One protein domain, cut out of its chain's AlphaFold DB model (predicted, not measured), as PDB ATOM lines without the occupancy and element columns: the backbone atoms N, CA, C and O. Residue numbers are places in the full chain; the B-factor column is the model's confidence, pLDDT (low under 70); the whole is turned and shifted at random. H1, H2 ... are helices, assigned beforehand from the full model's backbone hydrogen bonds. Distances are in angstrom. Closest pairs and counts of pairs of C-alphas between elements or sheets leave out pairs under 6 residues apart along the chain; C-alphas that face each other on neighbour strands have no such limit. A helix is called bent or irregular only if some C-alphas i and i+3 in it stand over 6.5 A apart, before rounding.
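AT A GLANCE: This is residues 420 to 503 of the 753 residues of an uncharacterized protein of Caulochytrium protostelioides (UniProt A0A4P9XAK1). Four helices, H1 to H4, pack crosswise into one small body, with the long H4 running along its base and H1, H2 and H3 set at large angles on it. H5 and the tail after it, residues 494 to 503, make the far end of the longest axis, where H5 touches no helix. The printed part has 84 residues with five named helices, H1 to H5 in order, and no named strand; the class is all helix. It is compact, with a radius of gyration of the C-alphas of 13.2 A and spans of 36 by 27 by 20 A.

IN THESE COORDINATES: H1, residues 422 to 435, begins at C-alpha 422 at (-52.364, 25.007, -50.347) and is 19.8 A long from first to last C-alpha. H2 is residues 437 to 444, 10.5 A, and H3 is residues 450 to 460, 15.6 A. H4, residues 465 to 482, is the longest helix at 24.6 A, from (-53.987, 17.288, -38.129) to (-45.408, 30.352, -19.184). It is not bent, but only just: C-alphas 479 and 482 are 6.2 A apart. H5, residues 487 to 493, is 10.0 A long and ends at C-alpha 493 at (-40.734, 41.714, -32.215).

HOW THE PARTS SIT: H1 touches H3 with residues 425 to 429 alone, about perpendicular at 86 degrees; the closest C-alphas are those of Lys 425 and Ala 455, 5.7 A apart. H1 touches H2 with residues 429 to 433 alone, at a steep tilt of 48 degrees, opposite ways; the C-alphas of Ala 433 and Ile 440 come closest, at 5.8 A. H2 and H3 touch only at the corner, and only just, with 3 pairs of C-alphas within 8 A; the closest are those of Ala 444 and Pro 450, 5.6 A. H4 touches H1 with residues 465 to 469 alone, closest at the C-alphas of Val 432 and Ala 469, 5.8 A. With residues 465 to 472 alone it touches H3 at a steep tilt of 66 degrees, opposite ways, closest at the C-alphas of Leu 458 and Ala 468, 5.1 A. With residues 472 to 476 alone it touches H2, about perpendicular at 74 degrees, closest at the C-alphas of Val 439 and Tyr 476, 6.2 A. H5 is close to H2 but not clearly touching, the C-alphas of Tyr 442 and Gly 487 being 6.7 A apart, and it is apart from H1 and H3. H4 and H5 are only just apart, closest 8.3 A. In H1, H2 and H4 every O i to N i+4 pair is within hydrogen-bond range; in H3 6 of 7 are, and in H5 1 of 3, beside 2 of 4 O i to N i+3 pairs.

THE WHOLE: The C-alphas of Asp 464 and Gly 499, 38.2 A apart, are the two farthest apart. The printed part has no cut, and the four links between the helices are tight. Mean pLDDT of the printed part is 73.7; residues 445 to 448 and 483 to 503 are under 70, and H5 has a mean of 45.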
ATOM      1  N   VAL A 420     -46.667  20.169 -48.804       71.06
ATOM      2  CA  VAL A 420     -48.018  20.438 -48.276       71.06
ATOM      3  C   VAL A 420     -48.758  21.394 -49.209       71.06
ATOM      4  O   VAL A 420     -48.477  22.592 -49.241       71.06
ATOM      5  N   SER A 421     -49.730  20.863 -49.952       77.25
ATOM      6  CA  SER A 421     -50.548  21.651 -50.879       77.25
ATOM      7  C   SER A 421     -51.320  22.773 -50.173       77.25
ATOM      8  O   SER A 421     -51.766  22.622 -49.034       77.25
ATOM      9  N   GLU A 422     -51.564  23.886 -50.873       79.00
ATOM     10  CA  GLU A 422     -52.364  25.007 -50.347       79.00
ATOM     11  C   GLU A 422     -53.768  24.582 -49.887       79.00
ATOM     12  O   GLU A 422     -54.301  25.126 -48.920       79.00
ATOM     13  N   LEU A 423     -54.351  23.555 -50.520       78.81
ATOM     14  CA  LEU A 423     -55.619  22.971 -50.084       78.81
ATOM     15  C   LEU A 423     -55.488  22.287 -48.712       78.81
ATOM     16  O   LEU A 423     -56.362  22.463 -47.865       78.81
ATOM     17  N   ALA A 424     -54.395  21.558 -48.465       77.75
ATOM     18  CA  ALA A 424     -54.111  20.963 -47.161       77.75
ATOM     19  C   ALA A 424     -53.817  22.035 -46.098       77.75
ATOM     20  O   ALA A 424     -54.374  21.955 -45.001       77.75
ATOM     21  N   LYS A 425     -53.045  23.084 -46.428       80.69
ATOM     22  CA  LYS A 425     -52.839  24.242 -45.536       80.69
ATOM     23  C   LYS A 425     -54.170  24.905 -45.160       80.69
ATOM     24  O   LYS A 425     -54.425  25.154 -43.985       80.69
ATOM     25  N   ALA A 426     -55.045  25.158 -46.137       81.12
ATOM     26  CA  ALA A 426     -56.350  25.785 -45.920       81.12
ATOM     27  C   ALA A 426     -57.324  24.888 -45.132       81.12
ATOM     28  O   ALA A 426     -58.048  25.379 -44.260       81.12
ATOM     29  N   ALA A 427     -57.324  23.578 -45.390       82.62
ATOM     30  CA  ALA A 427     -58.113  22.606 -44.636       82.62
ATOM     31  C   ALA A 427     -57.643  22.515 -43.175       82.62
ATOM     32  O   ALA A 427     -58.468  22.615 -42.266       82.62
ATOM     33  N   PHE A 428     -56.331  22.418 -42.937       86.88
ATOM     34  CA  PHE A 428     -55.758  22.399 -41.589       86.88
ATOM     35  C   PHE A 428     -56.009  23.714 -40.837       86.88
ATOM     36  O   PHE A 428     -56.490  23.685 -39.707       86.88
ATOM     37  N   TYR A 429     -55.810  24.868 -41.483       85.62
ATOM     38  CA  TYR A 429     -56.170  26.176 -40.924       85.62
ATOM     39  C   TYR A 429     -57.646  26.220 -40.493       85.62
ATOM     40  O   TYR A 429     -57.966  26.686 -39.403       85.62
ATOM     41  N   THR A 430     -58.550  25.678 -41.315       86.75
ATOM     42  CA  THR A 430     -59.991  25.606 -41.016       86.75
ATOM     43  C   THR A 430     -60.302  24.639 -39.864       86.75
ATOM     44  O   THR A 430     -61.196  24.910 -39.064       86.75
ATOM     45  N   HIS A 431     -59.564  23.533 -39.740       87.38
ATOM     46  CA  HIS A 431     -59.674  22.590 -38.619       87.38
ATOM     47  C   HIS A 431     -59.244  23.239 -37.301       87.38
ATOM     48  O   HIS A 431     -60.015  23.259 -36.339       87.38
ATOM     49  N   VAL A 432     -58.064  23.867 -37.277       84.31
ATOM     50  CA  VAL A 432     -57.557  24.593 -36.102       84.31
ATOM     51  C   VAL A 432     -58.474  25.772 -35.759       84.31
ATOM     52  O   VAL A 432     -58.809  25.937 -34.595       84.31
ATOM     53  N   ALA A 433     -59.009  26.516 -36.734       86.25
ATOM     54  CA  ALA A 433     -59.985  27.585 -36.479       86.25
ATOM     55  C   ALA A 433     -61.282  27.105 -35.806       86.25
ATOM     56  O   ALA A 433     -61.890  27.855 -35.046       86.25
ATOM     57  N   ARG A 434     -61.704  25.857 -36.057       89.06
ATOM     58  CA  ARG A 434     -62.890  25.245 -35.430       89.06
ATOM     59  C   ARG A 434     -62.603  24.627 -34.062       89.06
ATOM     60  O   ARG A 434     -63.489  24.604 -33.217       89.06
ATOM     61  N   ARG A 435     -61.399  24.085 -33.855       86.38
ATOM     62  CA  ARG A 435     -60.992  23.397 -32.613       86.38
ATOM     63  C   ARG A 435     -60.332  24.316 -31.583       86.38
ATOM     64  O   ARG A 435     -60.375  24.008 -30.397       86.38
ATOM     65  N   ARG A 436     -59.665  25.370 -32.057       84.75
ATOM     66  CA  ARG A 436     -58.720  26.242 -31.345       84.75
ATOM     67  C   ARG A 436     -58.767  27.688 -31.888       84.75
ATOM     68  O   ARG A 436     -57.745  28.203 -32.359       84.75
ATOM     69  N   PRO A 437     -59.936  28.361 -31.888       86.25
ATOM     70  CA  PRO A 437     -60.059  29.732 -32.392       86.25
ATOM     71  C   PRO A 437     -59.111  30.717 -31.684       86.25
ATOM     72  O   PRO A 437     -58.621  31.648 -32.321       86.25
ATOM     73  N   GLU A 438     -58.792  30.485 -30.408       85.00
ATOM     74  CA  GLU A 438     -57.847  31.267 -29.609       85.00
ATOM     75  C   GLU A 438     -56.419  31.233 -30.180       85.00
ATOM     76  O   GLU A 438     -55.730  32.256 -30.204       85.00
ATOM     77  N   VAL A 439     -56.003  30.079 -30.713       84.19
ATOM     78  CA  VAL A 439     -54.691  29.891 -31.346       84.19
ATOM     79  C   VAL A 439     -54.652  30.620 -32.689       84.19
ATOM     80  O   VAL A 439     -53.692  31.335 -32.967       84.19
ATOM     81  N   ILE A 440     -55.713  30.524 -33.500       84.19
ATOM     82  CA  ILE A 440     -55.793  31.230 -34.791       84.19
ATOM     83  C   ILE A 440     -55.784  32.748 -34.615       84.19
ATOM     84  O   ILE A 440     -55.003  33.422 -35.284       84.19
ATOM     85  N   GLN A 441     -56.608  33.286 -33.711       81.31
ATOM     86  CA  GLN A 441     -56.644  34.726 -33.424       81.31
ATOM     87  C   GLN A 441     -55.265  35.238 -32.992       81.31
ATOM     88  O   GLN A 441     -54.807  36.281 -33.454       81.31
ATOM     89  N   TYR A 442     -54.570  34.479 -32.146       78.12
ATOM     90  CA  TYR A 442     -53.255  34.857 -31.651       78.12
ATOM     91  C   TYR A 442     -52.149  34.758 -32.722       78.12
ATOM     92  O   TYR A 442     -51.317  35.662 -32.816       78.12
ATOM     93  N   ILE A 443     -52.143  33.720 -33.573       77.56
ATOM     94  CA  ILE A 443     -51.197  33.625 -34.703       77.56
ATOM     95  C   ILE A 443     -51.455  34.760 -35.703       77.56
ATOM     96  O   ILE A 443     -50.508  35.427 -36.112       77.56
ATOM     97  N   ALA A 444     -52.718  35.027 -36.052       75.94
ATOM     98  CA  ALA A 444     -53.096  36.099 -36.977       75.94
ATOM     99  C   ALA A 444     -52.654  37.497 -36.506       75.94
ATOM    100  O   ALA A 444     -52.346  38.350 -37.332       75.94
ATOM    101  N   CYS A 445     -52.566  37.715 -35.191       69.50
ATOM    102  CA  CYS A 445     -52.069  38.959 -34.601       69.50
ATOM    103  C   CYS A 445     -50.544  38.996 -34.368       69.50
ATOM    104  O   CYS A 445     -50.044  40.037 -33.946       69.50
ATOM    105  N   THR A 446     -49.800  37.899 -34.576       65.50
ATOM    106  CA  THR A 446     -48.356  37.829 -34.237       65.50
ATOM    107  C   THR A 446     -47.434  37.306 -35.342       65.50
ATOM    108  O   THR A 446     -46.221  37.464 -35.210       65.50
ATOM    109  N   MET A 447     -47.956  36.720 -36.425       67.38
ATOM    110  CA  MET A 447     -47.164  36.128 -37.515       67.38
ATOM    111  C   MET A 447     -47.610  36.658 -38.892       67.38
ATOM    112  O   MET A 447     -48.812  36.693 -39.155       67.38
ATOM    113  N   PRO A 448     -46.682  37.013 -39.807       59.41
ATOM    114  CA  PRO A 448     -47.027  37.604 -41.107       59.41
ATOM    115  C   PRO A 448     -47.682  36.613 -42.084       59.41
ATOM    116  O   PRO A 448     -48.522  37.023 -42.880       59.41
ATOM    117  N   SER A 449     -47.359  35.315 -41.998       78.94
ATOM    118  CA  SER A 449     -48.155  34.246 -42.620       78.94
ATOM    119  C   SER A 449     -48.622  33.237 -41.565       78.94
ATOM    120  O   SER A 449     -47.875  32.329 -41.183       78.94
ATOM    121  N   PRO A 450     -49.877  33.354 -41.095       83.00
ATOM    122  CA  PRO A 450     -50.475  32.379 -40.190       83.00
ATOM    123  C   PRO A 450     -50.600  30.977 -40.794       83.00
ATOM    124  O   PRO A 450     -50.530  29.988 -40.067       83.00
ATOM    125  N   ARG A 451     -50.789  30.877 -42.118       82.81
ATOM    126  CA  ARG A 451     -50.994  29.597 -42.812       82.81
ATOM    127  C   ARG A 451     -49.719  28.769 -42.876       82.81
ATOM    128  O   ARG A 451     -49.784  27.576 -42.604       82.81
ATOM    129  N   ASP A 452     -48.585  29.390 -43.184       81.75
ATOM    130  CA  ASP A 452     -47.307  28.676 -43.296       81.75
ATOM    131  C   ASP A 452     -46.752  28.291 -41.922       81.75
ATOM    132  O   ASP A 452     -46.260  27.178 -41.747       81.75
ATOM    133  N   TRP A 453     -46.949  29.141 -40.905       83.94
ATOM    134  CA  TRP A 453     -46.634  28.785 -39.517       83.94
ATOM    135  C   TRP A 453     -47.438  27.569 -39.033       83.94
ATOM    136  O   TRP A 453     -46.889  26.666 -38.408       83.94
ATOM    137  N   LEU A 454     -48.728  27.492 -39.376       87.56
ATOM    138  CA  LEU A 454     -49.554  26.316 -39.087       87.56
ATOM    139  C   LEU A 454     -49.155  25.100 -39.939       87.56
ATOM    140  O   LEU A 454     -49.109  23.987 -39.420       87.56
ATOM    141  N   ALA A 455     -48.797  25.295 -41.210       86.44
ATOM    142  CA  ALA A 455     -48.275  24.222 -42.053       86.44
ATOM    143  C   ALA A 455     -46.997  23.597 -41.464       86.44
ATOM    144  O   ALA A 455     -46.854  22.378 -41.518       86.44
ATOM    145  N   ALA A 456     -46.124  24.383 -40.822       87.50
ATOM    146  CA  ALA A 456     -44.943  23.860 -40.133       87.50
ATOM    147  C   ALA A 456     -45.302  22.845 -39.029       87.50
ATOM    148  O   ALA A 456     -44.668  21.795 -38.949       87.50
ATOM    149  N   PHE A 457     -46.356  23.085 -38.235       90.81
ATOM    150  CA  PHE A 457     -46.854  22.096 -37.262       90.81
ATOM    151  C   PHE A 457     -47.444  20.846 -37.929       90.81
ATOM    152  O   PHE A 457     -47.292  19.748 -37.395       90.81
ATOM    153  N   LEU A 458     -48.087  20.988 -39.095       89.56
ATOM    154  CA  LEU A 458     -48.624  19.852 -39.851       89.56
ATOM    155  C   LEU A 458     -47.503  18.949 -40.393       89.56
ATOM    156  O   LEU A 458     -47.593  17.732 -40.259       89.56
ATOM    157  N   VAL A 459     -46.421  19.531 -40.927       87.56
ATOM    158  CA  VAL A 459     -45.213  18.782 -41.329       87.56
ATOM    159  C   VAL A 459     -44.522  18.167 -40.102       87.56
ATOM    160  O   VAL A 459     -44.119  17.011 -40.147       87.56
ATOM    161  N   TRP A 460     -44.444  18.896 -38.980       87.94
ATOM    162  CA  TRP A 460     -43.846  18.427 -37.716       87.94
ATOM    163  C   TRP A 460     -44.572  17.239 -37.067       87.94
ATOM    164  O   TRP A 460     -43.986  16.527 -36.253       87.94
ATOM    165  N   CYS A 461     -45.839  17.021 -37.421       89.38
ATOM    166  CA  CYS A 461     -46.670  15.914 -36.947       89.38
ATOM    167  C   CYS A 461     -46.994  14.894 -38.052       89.38
ATOM    168  O   CYS A 461     -48.007  14.204 -37.965       89.38
ATOM    169  N   ASP A 462     -46.148  14.784 -39.082       87.62
ATOM    170  CA  ASP A 462     -46.245  13.752 -40.129       87.62
ATOM    171  C   ASP A 462     -47.552  13.815 -40.959       87.62
ATOM    172  O   ASP A 462     -47.992  12.825 -41.545       87.62
ATOM    173  N   GLY A 463     -48.203  14.985 -41.002       86.19
ATOM    174  CA  GLY A 463     -49.518  15.189 -41.620       86.19
ATOM    175  C   GLY A 463     -50.722  14.921 -40.704       86.19
ATOM    176  O   GLY A 463     -51.858  15.127 -41.133       86.19
ATOM    177  N   ASP A 464     -50.513  14.503 -39.450       88.38
ATOM    178  CA  ASP A 464     -51.584  14.321 -38.462       88.38
ATOM    179  C   ASP A 464     -52.118  15.681 -37.982       88.38
ATOM    180  O   ASP A 464     -51.474  16.407 -37.218       88.38
ATOM    181  N   GLY A 465     -53.324  16.023 -38.438       88.25
ATOM    182  CA  GLY A 465     -53.987  17.288 -38.129       88.25
ATOM    183  C   GLY A 465     -54.469  17.438 -36.680       88.25
ATOM    184  O   GLY A 465     -54.638  18.571 -36.235       88.25
ATOM    185  N   ASP A 466     -54.667  16.360 -35.919       87.94
ATOM    186  CA  ASP A 466     -55.057  16.467 -34.507       87.94
ATOM    187  C   ASP A 466     -53.814  16.593 -33.607       87.94
ATOM    188  O   ASP A 466     -53.789  17.467 -32.734       87.94
ATOM    189  N   ARG A 467     -52.728  15.854 -33.894       90.38
ATOM    190  CA  ARG A 467     -51.404  16.089 -33.276       90.38
ATOM    191  C   ARG A 467     -50.893  17.501 -33.575       90.38
ATOM    192  O   ARG A 467     -50.472  18.197 -32.652       90.38
ATOM    193  N   ALA A 468     -50.994  17.968 -34.821       90.50
ATOM    194  CA  ALA A 468     -50.572  19.315 -35.207       90.50
ATOM    195  C   ALA A 468     -51.409  20.415 -34.527       90.50
ATOM    196  O   ALA A 468     -50.861  21.428 -34.087       90.50
ATOM    197  N   ALA A 469     -52.726  20.218 -34.376       88.56
ATOM    198  CA  ALA A 469     -53.585  21.142 -33.632       88.56
ATOM    199  C   ALA A 469     -53.259  21.157 -32.126       88.56
ATOM    200  O   ALA A 469     -53.268  22.219 -31.499       88.56
ATOM    201  N   GLN A 470     -52.927  20.000 -31.540       90.69
ATOM    202  CA  GLN A 470     -52.462  19.899 -30.155       90.69
ATOM    203  C   GLN A 470     -51.097  20.583 -29.961       90.69
ATOM    204  O   GLN A 470     -50.910  21.289 -28.970       90.69
ATOM    205  N   ALA A 471     -50.175  20.434 -30.915       90.38
ATOM    206  CA  ALA A 471     -48.858  21.068 -30.908       90.38
ATOM    207  C   ALA A 471     -48.947  22.601 -30.991       90.38
ATOM    208  O   ALA A 471     -48.371  23.296 -30.155       90.38
ATOM    209  N   ALA A 472     -49.745  23.135 -31.923       90.12
ATOM    210  CA  ALA A 472     -50.008  24.572 -32.018       90.12
ATOM    211  C   ALA A 472     -50.701  25.119 -30.748       90.12
ATOM    212  O   ALA A 472     -50.424  26.238 -30.316       90.12
ATOM    213  N   GLY A 473     -51.548  24.310 -30.099       89.75
ATOM    214  CA  GLY A 473     -52.091  24.603 -28.771       89.75
ATOM    215  C   GLY A 473     -51.014  24.667 -27.680       89.75
ATOM    216  O   GLY A 473     -50.980  25.631 -26.917       89.75
ATOM    217  N   LYS A 474     -50.100  23.688 -27.618       89.44
ATOM    218  CA  LYS A 474     -48.980  23.680 -26.658       89.44
ATOM    219  C   LYS A 474     -48.066  24.893 -26.853       89.44
ATOM    220  O   LYS A 474     -47.758  25.558 -25.868       89.44
ATOM    221  N   TRP A 475     -47.702  25.225 -28.093       89.69
ATOM    222  CA  TRP A 475     -46.965  26.449 -28.438       89.69
ATOM    223  C   TRP A 475     -47.637  27.708 -27.872       89.69
ATOM    224  O   TRP A 475     -47.008  28.481 -27.149       89.69
ATOM    225  N   TYR A 476     -48.935  27.879 -28.145       88.00
ATOM    226  CA  TYR A 476     -49.723  29.017 -27.672       88.00
ATOM    227  C   TYR A 476     -49.749  29.109 -26.138       88.00
ATOM    228  O   TYR A 476     -49.541  30.191 -25.589       88.00
ATOM    229  N   HIS A 477     -49.928  27.982 -25.441       86.06
ATOM    230  CA  HIS A 477     -49.893  27.931 -23.978       86.06
ATOM    231  C   HIS A 477     -48.507  28.254 -23.399       86.06
ATOM    232  O   HIS A 477     -48.421  29.036 -22.457       86.06
ATOM    233  N   VAL A 478     -47.413  27.740 -23.972       83.75
ATOM    234  CA  VAL A 478     -46.046  28.107 -23.545       83.75
ATOM    235  C   VAL A 478     -45.824  29.616 -23.711       83.75
ATOM    236  O   VAL A 478     -45.430  30.303 -22.768       83.75
ATOM    237  N   ARG A 479     -46.160  30.168 -24.881       79.75
ATOM    238  CA  ARG A 479     -45.962  31.590 -25.196       79.75
ATOM    239  C   ARG A 479     -46.804  32.509 -24.304       79.75
ATOM    240  O   ARG A 479     -46.281  33.487 -23.774       79.75
ATOM    241  N   ARG A 480     -48.084  32.183 -24.095       80.94
ATOM    242  CA  ARG A 480     -49.027  32.992 -23.305       80.94
ATOM    243  C   ARG A 480     -48.860  32.807 -21.796       80.94
ATOM    244  O   ARG A 480     -48.713  33.799 -21.089       80.94
ATOM    245  N   ASP A 481     -48.915  31.565 -21.314       79.31
ATOM    246  CA  ASP A 481     -49.096  31.246 -19.890       79.31
ATOM    247  C   ASP A 481     -47.769  31.071 -19.139       79.31
ATOM    248  O   ASP A 481     -47.706  31.356 -17.947       79.31
ATOM    249  N   GLN A 482     -46.710  30.611 -19.816       70.12
ATOM    250  CA  GLN A 482     -45.408  30.352 -19.184       70.12
ATOM    251  C   GLN A 482     -44.429  31.511 -19.372       70.12
ATOM    252  O   GLN A 482     -43.781  31.942 -18.423       70.12
ATOM    253  N   LEU A 483     -44.336  32.042 -20.594       68.12
ATOM    254  CA  LEU A 483     -43.400  33.120 -20.922       68.12
ATOM    255  C   LEU A 483     -43.993  34.521 -20.715       68.12
ATOM    256  O   LEU A 483     -43.243  35.496 -20.658       68.12
ATOM    257  N   GLY A 484     -45.321  34.650 -20.606       69.31
ATOM    258  CA  GLY A 484     -46.007  35.944 -20.503       69.31
ATOM    259  C   GLY A 484     -45.935  36.791 -21.782       69.31
ATOM    260  O   GLY A 484     -46.196  37.996 -21.742       69.31
ATOM    261  N   LEU A 485     -45.586  36.187 -22.924       63.03
ATOM    262  CA  LEU A 485     -45.422  36.859 -24.213       63.03
ATOM    263  C   LEU A 485     -46.795  37.177 -24.825       63.03
ATOM    264  O   LEU A 485     -47.317  36.496 -25.717       63.03
ATOM    265  N   SER A 486     -47.398  38.247 -24.308       56.88
ATOM    266  CA  SER A 486     -48.653  38.795 -24.811       56.88
ATOM    267  C   SER A 486     -48.539  39.164 -26.295       56.88
ATOM    268  O   SER A 486     -47.482  39.588 -26.771       56.88
ATOM    269  N   GLY A 487     -49.653  39.089 -27.032       50.03
ATOM    270  CA  GLY A 487     -49.678  39.497 -28.442       50.03
ATOM    271  C   GLY A 487     -49.270  40.963 -28.663       50.03
ATOM    272  O   GLY A 487     -48.770  41.297 -29.730       50.03
ATOM    273  N   ARG A 488     -49.406  41.828 -27.642       46.34
ATOM    274  CA  ARG A 488     -48.940  43.225 -27.690       46.34
ATOM    275  C   ARG A 488     -47.416  43.337 -27.587       46.34
ATOM    276  O   ARG A 488     -46.840  44.121 -28.326       46.34
ATOM    277  N   SER A 489     -46.770  42.523 -26.750       48.06
ATOM    278  CA  SER A 489     -45.301  42.475 -26.622       48.06
ATOM    279  C   SER A 489     -44.633  42.002 -27.924       48.06
ATOM    280  O   SER A 489     -43.569  42.476 -28.313       48.06
ATOM    281  N   LEU A 490     -45.291  41.080 -28.632       44.62
ATOM    282  CA  LEU A 490     -44.816  40.504 -29.894       44.62
ATOM    283  C   LEU A 490     -45.130  41.345 -31.134       44.62
ATOM    284  O   LEU A 490     -44.411  41.237 -32.128       44.62
ATOM    285  N   ALA A 491     -46.124  42.234 -31.063       43.62
ATOM    286  CA  ALA A 491     -46.412  43.210 -32.113       43.62
ATOM    287  C   ALA A 491     -45.263  44.214 -32.353       43.62
ATOM    288  O   ALA A 491     -45.326  44.964 -33.320       43.62
ATOM    289  N   GLY A 492     -44.212  44.224 -31.521       39.00
ATOM    290  CA  GLY A 492     -42.937  44.880 -31.832       39.00
ATOM    291  C   GLY A 492     -41.825  43.942 -32.315       39.00
ATOM    292  O   GLY A 492     -41.095  44.283 -33.238       39.00
ATOM    293  N   ILE A 493     -41.737  42.716 -31.786       43.34
ATOM    294  CA  ILE A 493     -40.734  41.714 -32.215       43.34
ATOM    295  C   ILE A 493     -40.972  41.276 -33.673       43.34
ATOM    296  O   ILE A 493     -40.027  40.975 -34.408       43.34
ATOM    297  N   GLY A 494     -42.233  41.248 -34.114       37.62
ATOM    298  CA  GLY A 494     -42.613  41.012 -35.508       37.62
ATOM    299  C   GLY A 494     -42.415  42.216 -36.439       37.62
ATOM    300  O   GLY A 494     -42.458  42.035 -37.653       37.62
ATOM    301  N   VAL A 495     -42.207  43.428 -35.907       35.84
ATOM    302  CA  VAL A 495     -42.477  44.695 -36.616       35.84
ATOM    303  C   VAL A 495     -41.280  45.658 -36.570       35.84
ATOM    304  O   VAL A 495     -41.405  46.853 -36.318       35.84
ATOM    305  N   TYR A 496     -40.113  45.171 -36.996       35.41
ATOM    306  CA  TYR A 496     -38.941  46.002 -37.333       35.41
ATOM    307  C   TYR A 496     -39.127  46.873 -38.607       35.41
ATOM    308  O   TYR A 496     -38.157  47.325 -39.209       35.41
ATOM    309  N   ARG A 497     -40.373  47.116 -39.044       32.78
ATOM    310  CA  ARG A 497     -40.717  48.009 -40.169       32.78
ATOM    311  C   ARG A 497     -41.792  49.063 -39.870       32.78
ATOM    312  O   ARG A 497     -41.989  49.933 -40.712       32.78
ATOM    313  N   SER A 498     -42.480  49.035 -38.721       29.27
ATOM    314  CA  SER A 498     -43.524  50.038 -38.418       29.27
ATOM    315  C   SER A 498     -43.872  50.188 -36.925       29.27
ATOM    316  O   SER A 498     -45.004  49.939 -36.515       29.27
ATOM    317  N   GLY A 499     -42.909  50.627 -36.109       31.78
ATOM    318  CA  GLY A 499     -43.181  51.363 -34.859       31.78
ATOM    319  C   GLY A 499     -43.830  50.614 -33.685       31.78
ATOM    320  O   GLY A 499     -44.205  51.258 -32.707       31.78
ATOM    321  N   GLY A 500     -43.966  49.288 -33.742       34.75
ATOM    322  CA  GLY A 500     -44.368  48.483 -32.587       34.75
ATOM    323  C   GLY A 500     -43.195  48.294 -31.621       34.75
ATOM    324  O   GLY A 500     -42.128  47.845 -32.030       34.75
ATOM    325  N   GLY A 501     -43.378  48.612 -30.339       37.72
ATOM    326  CA  GLY A 501     -42.352  48.392 -29.316       37.72
ATOM    327  C   GLY A 501     -42.350  46.951 -28.804       37.72
ATOM    328  O   GLY A 501     -43.328  46.511 -28.204       37.72
ATOM    329  N   ALA A 502     -41.247  46.228 -29.004       43.41
ATOM    330  CA  ALA A 502     -40.923  45.084 -28.152       43.41
ATOM    331  C   ALA A 502     -40.493  45.602 -26.769       43.41
ATOM    332  O   ALA A 502     -40.110  46.768 -26.645       43.41
ATOM    333  N   MET A 503     -40.492  44.752 -25.739       46.75
ATOM    334  CA  MET A 503     -39.775  45.110 -24.512       46.75
ATOM    335  C   MET A 503     -38.275  45.211 -24.828       46.75
ATOM    336  O   MET A 503     -37.718  44.262 -25.387       46.75
TER     337      MET A 503